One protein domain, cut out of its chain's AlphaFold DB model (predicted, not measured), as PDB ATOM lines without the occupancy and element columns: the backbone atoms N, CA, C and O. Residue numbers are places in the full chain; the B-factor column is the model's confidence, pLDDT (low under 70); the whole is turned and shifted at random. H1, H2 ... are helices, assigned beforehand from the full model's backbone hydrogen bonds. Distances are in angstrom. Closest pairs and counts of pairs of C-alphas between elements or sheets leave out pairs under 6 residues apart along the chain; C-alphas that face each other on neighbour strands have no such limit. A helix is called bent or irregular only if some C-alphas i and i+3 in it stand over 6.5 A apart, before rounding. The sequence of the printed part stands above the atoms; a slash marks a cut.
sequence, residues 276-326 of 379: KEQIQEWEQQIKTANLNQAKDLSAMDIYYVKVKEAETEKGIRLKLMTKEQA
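What this domain is: This is residues 276 to 326 of the 379 residues of the protein "Predicted protein" of Laccaria bicolor (strain S238N-H82 / ATCC MYA-4686) (UniProt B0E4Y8). A long helix, H1, and a short one, H2, fold back on each other as a helical hairpin at one end, and a third helix, H3, sits alone at the far end of an outstretched strip of chain. Residues 304 to 312 make that strip, and the two ends make no contact with each other. The printed part has 51 residues with three named helices in the order H1, H2, H3 and no named strand; the class is all helix. It is extended, with a radius of gyration of the C-alphas of 18.8 A, and elongated, spanning 50 by 29 by 18 A.

Where its parts are: H1, the longest helix, takes residues 276 to 292 and measures 24.5 A from its first C-alpha, at (66.657, 80.808, 217.926), to its last, at (45.164, 71.185, 211.026). H2, residues 297 to 303, measures 11.8 A and is only just irregular: C-alphas 299 and 302 are 6.7 A apart. H3, residues 313 to 326, measures 19.9 A and ends at C-alpha 326, at (44.123, 71.293, 257.824).

How they stand to each other: H1 touches H2 with residues 285 to 292 alone, and the closest C-alphas are those of Ala 289 and Ala 299, 4.9 A apart. The two form a helical hairpin, running opposite ways at a shallow tilt of 28 degrees. H3 is apart from H1 and from H2. Every O i to N i+4 pair is within hydrogen-bond range in H1 and H3; in H2 0 of 3 are, beside 3 of 4 O i to N i+3 pairs.

The domain as a whole: The two C-alphas farthest apart, those of Leu 291 and Gln 325, are 50.8 A from each other. Residues 276 to 281, which belong to H1, stand free, as do residues 304 to 326, of which 313 to 326 belong to H3. The link from H1 to H2 is tight, the link from H2 to H3 is short with 9 residues, and the printed part has no cut. The mean pLDDT of the printed part is 79.9; residue 306, residues 308 to 310 and residues 325 to 326 are under 70.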
ATOM      1  N   LYS A 276      66.882  81.376 219.269       84.44
ATOM      2  CA  LYS A 276      66.657  80.808 217.926       84.44
ATOM      3  C   LYS A 276      65.814  79.533 217.974       84.44
ATOM      4  O   LYS A 276      65.017  79.289 217.073       84.44
ATOM      5  N   GLU A 277      65.972  78.747 219.030       88.06
ATOM      6  CA  GLU A 277      65.224  77.516 219.272       88.06
ATOM      7  C   GLU A 277      63.744  77.815 219.545       88.06
ATOM      8  O   GLU A 277      62.878  77.136 219.000       88.06
ATOM      9  N   GLN A 278      63.444  78.871 220.310       85.12
ATOM     10  CA  GLN A 278      62.066  79.292 220.590       85.12
ATOM     11  C   GLN A 278      61.354  79.787 219.327       85.12
ATOM     12  O   GLN A 278      60.200  79.440 219.092       85.12
ATOM     13  N   ILE A 279      62.051  80.548 218.481       83.75
ATOM     14  CA  ILE A 279      61.494  81.040 217.213       83.75
ATOM     15  C   ILE A 279      61.171  79.865 216.279       83.75
ATOM     16  O   ILE A 279      60.087  79.814 215.697       83.75
ATOM     17  N   GLN A 280      62.078  78.888 216.170       89.19
ATOM     18  CA  GLN A 280      61.850  77.681 215.369       89.19
ATOM     19  C   GLN A 280      60.678  76.849 215.894       89.19
ATOM     20  O   GLN A 280      59.887  76.336 215.100       89.19
ATOM     21  N   GLU A 281      60.543  76.732 217.215       90.94
ATOM     22  CA  GLU A 281      59.409  76.061 217.840       90.94
ATOM     23  C   GLU A 281      58.090  76.770 217.495       90.94
ATOM     24  O   GLU A 281      57.157  76.127 217.013       90.94
ATOM     25  N   TRP A 282      58.015  78.095 217.649       87.62
ATOM     26  CA  TRP A 282      56.811  78.868 217.323       87.62
ATOM     27  C   TRP A 282      56.438  78.773 215.841       87.62
ATOM     28  O   TRP A 282      55.269  78.564 215.511       87.62
ATOM     29  N   GLU A 283      57.415  78.833 214.933       88.19
ATOM     30  CA  GLU A 283      57.173  78.621 213.505       88.19
ATOM     31  C   GLU A 283      56.599  77.231 213.207       88.19
ATOM     32  O   GLU A 283      55.699  77.091 212.372       88.19
ATOM     33  N   GLN A 284      57.119  76.185 213.858       90.88
ATOM     34  CA  GLN A 284      56.611  74.823 213.692       90.88
ATOM     35  C   GLN A 284      55.193  74.675 214.242       90.88
ATOM     36  O   GLN A 284      54.354  74.027 213.605       90.88
ATOM     37  N   GLN A 285      54.898  75.300 215.379       87.25
ATOM     38  CA  GLN A 285      53.565  75.275 215.966       87.25
ATOM     39  C   GLN A 285      52.545  76.004 215.070       87.25
ATOM     40  O   GLN A 285      51.471  75.459 214.813       87.25
ATOM     41  N   ILE A 286      52.902  77.158 214.487       86.12
ATOM     42  CA  ILE A 286      52.067  77.891 213.515       86.12
ATOM     43  C   ILE A 286      51.814  77.057 212.250       86.12
ATOM     44  O   ILE A 286      50.676  76.944 211.792       86.12
ATOM     45  N   LYS A 287      52.858  76.432 211.688       89.50
ATOM     46  CA  LYS A 287      52.729  75.557 210.506       89.50
ATOM     47  C   LYS A 287      51.784  74.388 210.786       89.50
ATOM     48  O   LYS A 287      50.908  74.096 209.975       89.50
ATOM     49  N   THR A 288      51.930  73.755 211.947       89.00
ATOM     50  CA  THR A 288      51.076  72.641 212.380       89.00
ATOM     51  C   THR A 288      49.627  73.080 212.586       89.00
ATOM     52  O   THR A 288      48.712  72.397 212.123       89.00
ATOM     53  N   ALA A 289      49.407  74.233 213.223       86.00
ATOM     54  CA  ALA A 289      48.079  74.798 213.438       86.00
ATOM     55  C   ALA A 289      47.362  75.095 212.112       86.00
ATOM     56  O   ALA A 289      46.226  74.667 211.915       86.00
ATOM     57  N   ASN A 290      48.052  75.727 211.158       83.25
ATOM     58  CA  ASN A 290      47.480  76.065 209.852       83.25
ATOM     59  C   ASN A 290      47.139  74.818 209.013       83.25
ATOM     60  O   ASN A 290      46.124  74.801 208.323       83.25
ATOM     61  N   LEU A 291      47.947  73.753 209.089       88.00
ATOM     62  CA  LEU A 291      47.655  72.481 208.410       88.00
ATOM     63  C   LEU A 291      46.432  71.764 208.997       88.00
ATOM     64  O   LEU A 291      45.688  71.105 208.268       88.00
ATOM     65  N   ASN A 292      46.231  71.879 210.310       82.88
ATOM     66  CA  ASN A 292      45.164  71.185 211.026       82.88
ATOM     67  C   ASN A 292      43.896  72.025 211.215       82.88
ATOM     68  O   ASN A 292      42.887  71.466 211.636       82.88
ATOM     69  N   GLN A 293      43.897  73.305 210.833       81.31
ATOM     70  CA  GLN A 293      42.769  74.229 210.996       81.31
ATOM     71  C   GLN A 293      41.441  73.674 210.449       81.31
ATOM     72  O   GLN A 293      40.388  73.882 211.045       81.31
ATOM     73  N   ALA A 294      41.480  72.948 209.326       76.56
ATOM     74  CA  ALA A 294      40.286  72.357 208.716       76.56
ATOM     75  C   ALA A 294      39.786  71.085 209.428       76.56
ATOM     76  O   ALA A 294      38.651  70.669 209.211       76.56
ATOM     77  N   LYS A 295      40.635  70.441 210.237       81.25
ATOM     78  CA  LYS A 295      40.345  69.173 210.926       81.25
ATOM     79  C   LYS A 295      40.023  69.370 212.406       81.25
ATOM     80  O   LYS A 295      39.234  68.608 212.951       81.25
ATOM     81  N   ASP A 296      40.631  70.369 213.039       79.25
ATOM     82  CA  ASP A 296      40.484  70.676 214.457       79.25
ATOM     83  C   ASP A 296      40.469  72.196 214.662       79.25
ATOM     84  O   ASP A 296      41.477  72.880 214.483       79.25
ATOM     85  N   LEU A 297      39.308  72.726 215.056       76.56
ATOM     86  CA  LEU A 297      39.127  74.154 215.323       76.56
ATOM     87  C   LEU A 297      39.975  74.635 216.513       76.56
ATOM     88  O   LEU A 297      40.383  75.796 216.523       76.56
ATOM     89  N   SER A 298      40.285  73.756 217.476       81.00
ATOM     90  CA  SER A 298      41.106  74.097 218.647       81.00
ATOM     91  C   SER A 298      42.590  74.268 218.307       81.00
ATOM     92  O   SER A 298      43.333  74.892 219.062       81.00
ATOM     93  N   ALA A 299      43.030  73.823 217.123       80.94
ATOM     94  CA  ALA A 299      44.390  74.058 216.639       80.94
ATOM     95  C   ALA A 299      44.710  75.560 216.481       80.94
ATOM     96  O   ALA A 299      45.871  75.956 216.574       80.94
ATOM     97  N   MET A 300      43.689  76.407 216.297       80.88
ATOM     98  CA  MET A 300      43.841  77.865 216.219       80.88
ATOM     99  C   MET A 300      43.977  78.542 217.594       80.88
ATOM    100  O   MET A 300      44.283  79.734 217.648       80.88
ATOM    101  N   ASP A 301      43.833  77.807 218.705       83.56
ATOM    102  CA  ASP A 301      43.965  78.345 220.069       83.56
ATOM    103  C   ASP A 301      45.362  78.909 220.363       83.56
ATOM    104  O   ASP A 301      45.542  79.675 221.311       83.56
ATOM    105  N   ILE A 302      46.357  78.549 219.545       82.69
ATOM    106  CA  ILE A 302      47.719  79.081 219.611       82.69
ATOM    107  C   ILE A 302      47.789  80.597 219.400       82.69
ATOM    108  O   ILE A 302      48.660  81.255 219.960       82.69
ATOM    109  N   TYR A 303      46.861  81.167 218.628       79.00
ATOM    110  CA  TYR A 303      46.831  82.605 218.360       79.00
ATOM    111  C   TYR A 303      46.204  83.410 219.505       79.00
ATOM    112  O   TYR A 303      46.293  84.639 219.515       79.00
ATOM    113  N   TYR A 304      45.577  82.745 220.479       77.38
ATOM    114  CA  TYR A 304      45.004  83.413 221.638       77.38
ATOM    115  C   TYR A 304      46.039  83.570 222.747       77.38
ATOM    116  O   TYR A 304      46.683  82.616 223.188       77.38
ATOM    117  N   VAL A 305      46.152  84.793 223.264       74.50
ATOM    118  CA  VAL A 305      47.024  85.100 224.398       74.50
ATOM    119  C   VAL A 305      46.439  84.467 225.663       74.50
ATOM    120  O   VAL A 305      45.511  84.996 226.273       74.50
ATOM    121  N   LYS A 306      46.994  83.327 226.085       67.38
ATOM    122  CA  LYS A 306      46.656  82.681 227.362       67.38
ATOM    123  C   LYS A 306      47.341  83.421 228.512       67.38
ATOM    124  O   LYS A 306      48.360  82.974 229.036       67.38
ATOM    125  N   VAL A 307      46.793  84.566 228.911       73.62
ATOM    126  CA  VAL A 307      47.221  85.233 230.146       73.62
ATOM    127  C   VAL A 307      46.754  84.373 231.319       73.62
ATOM    128  O   VAL A 307      45.556  84.176 231.509       73.62
ATOM    129  N   LYS A 308      47.686  83.836 232.117       61.88
ATOM    130  CA  LYS A 308      47.321  83.271 233.421       61.88
ATOM    131  C   LYS A 308      46.859  84.424 234.301       61.88
ATOM    132  O   LYS A 308      47.685  85.205 234.768       61.88
ATOM    133  N   GLU A 309      45.552  84.536 234.500       64.88
ATOM    134  CA  GLU A 309      44.999  85.453 235.491       64.88
ATOM    135  C   GLU A 309      45.650  85.169 236.849       64.88
ATOM    136  O   GLU A 309      45.750  84.016 237.286       64.88
ATOM    137  N   ALA A 310      46.149  86.223 237.496       67.81
ATOM    138  CA  ALA A 310      46.692  86.110 238.839       67.81
ATOM    139  C   ALA A 310      45.604  85.575 239.782       67.81
ATOM    140  O   ALA A 310      44.433  85.945 239.668       67.81
ATOM    141  N   GLU A 311      45.986  84.703 240.719       73.62
ATOM    142  CA  GLU A 311      45.028  84.177 241.689       73.62
ATOM    143  C   GLU A 311      44.349  85.321 242.436       73.62
ATOM    144  O   GLU A 311      45.001  86.166 243.049       73.62
ATOM    145  N   THR A 312      43.020  85.340 242.375       77.56
ATOM    146  CA  THR A 312      42.231  86.372 243.043       77.56
ATOM    147  C   THR A 312      42.490  86.343 244.547       77.56
ATOM    148  O   THR A 312      42.666  85.278 245.143       77.56
ATOM    149  N   GLU A 313      42.441  87.509 245.195       77.31
ATOM    150  CA  GLU A 313      42.595  87.634 246.652       77.31
ATOM    151  C   GLU A 313      41.667  86.665 247.409       77.31
ATOM    152  O   GLU A 313      42.062  86.045 248.394       77.31
ATOM    153  N   LYS A 314      40.447  86.455 246.895       76.75
ATOM    154  CA  LYS A 314      39.491  85.476 247.430       76.75
ATOM    155  C   LYS A 314      39.985  84.036 247.292       76.75
ATOM    156  O   LYS A 314      39.831  83.267 248.236       76.75
ATOM    157  N   GLY A 315      40.585  83.675 246.157       82.44
ATOM    158  CA  GLY A 315      41.202  82.364 245.942       82.44
ATOM    159  C   GLY A 315      42.384  82.122 246.882       82.44
ATOM    160  O   GLY A 315      42.470  81.061 247.502       82.44
ATOM    161  N   ILE A 316      43.233  83.132 247.075       81.44
ATOM    162  CA  ILE A 316      44.351  83.085 248.028       81.44
ATOM    163  C   ILE A 316      43.823  82.950 249.462       81.44
ATOM    164  O   ILE A 316      44.261  82.073 250.206       81.44
ATOM    165  N   ARG A 317      42.827  83.755 249.844       78.75
ATOM    166  CA  ARG A 317      42.196  83.713 251.170       78.75
ATOM    167  C   ARG A 317      41.520  82.372 251.439       78.75
ATOM    168  O   ARG A 317      41.648  81.849 252.541       78.75
ATOM    169  N   LEU A 318      40.846  81.790 250.447       81.12
ATOM    170  CA  LEU A 318      40.253  80.458 250.555       81.12
ATOM    171  C   LEU A 318      41.333  79.399 250.787       81.12
ATOM    172  O   LEU A 318      41.218  78.623 251.727       81.12
ATOM    173  N   LYS A 319      42.423  79.416 250.011       83.19
ATOM    174  CA  LYS A 319      43.555  78.495 250.206       83.19
ATOM    175  C   LYS A 319      44.197  78.631 251.583       83.19
ATOM    176  O   LYS A 319      44.572  77.617 252.170       83.19
ATOM    177  N   LEU A 320      44.331  79.855 252.098       81.06
ATOM    178  CA  LEU A 320      44.836  80.102 253.449       81.06
ATOM    179  C   LEU A 320      43.875  79.549 254.507       81.06
ATOM    180  O   LEU A 320      44.321  78.806 255.374       81.06
ATOM    181  N   MET A 321      42.566  79.790 254.382       71.88
ATOM    182  CA  MET A 321      41.557  79.234 255.294       71.88
ATOM    183  C   MET A 321      41.541  77.696 255.288       71.88
ATOM    184  O   MET A 321      41.471  77.080 256.350       71.88
ATOM    185  N   THR A 322      41.660  77.058 254.118       75.56
ATOM    186  CA  THR A 322      41.716  75.588 254.014       75.56
ATOM    187  C   THR A 322      42.997  75.027 254.634       75.56
ATOM    188  O   THR A 322      42.961  74.003 255.313       75.56
ATOM    189  N   LYS A 323      44.139  75.705 254.446       77.06
ATOM    190  CA  LYS A 323      45.410  75.329 255.087       77.06
ATOM    191  C   LYS A 323      45.372  75.517 256.604       77.06
ATOM    192  O   LYS A 323      45.899  74.669 257.317       77.06
ATOM    193  N   GLU A 324      44.732  76.574 257.099       72.62
ATOM    194  CA  GLU A 324      44.504  76.788 258.535       72.62
ATOM    195  C   GLU A 324      43.598  75.708 259.138       72.62
ATOM    196  O   GLU A 324      43.853  75.266 260.251       72.62
ATOM    197  N   GLN A 325      42.582  75.241 258.404       65.06
ATOM    198  CA  GLN A 325      41.729  74.126 258.831       65.06
ATOM    199  C   GLN A 325      42.456  72.778 258.859       65.06
ATOM    200  O   GLN A 325      42.172  71.951 259.724       65.06
ATOM    201  N   ALA A 326      43.359  72.537 257.907       69.31
ATOM    202  CA  ALA A 326      44.123  71.293 257.824       69.31
ATOM    203  C   ALA A 326      45.315  71.255 258.801       69.31
ATOM    204  O   ALA A 326      45.757  70.180 259.206       69.31
TER     205      ALA A 326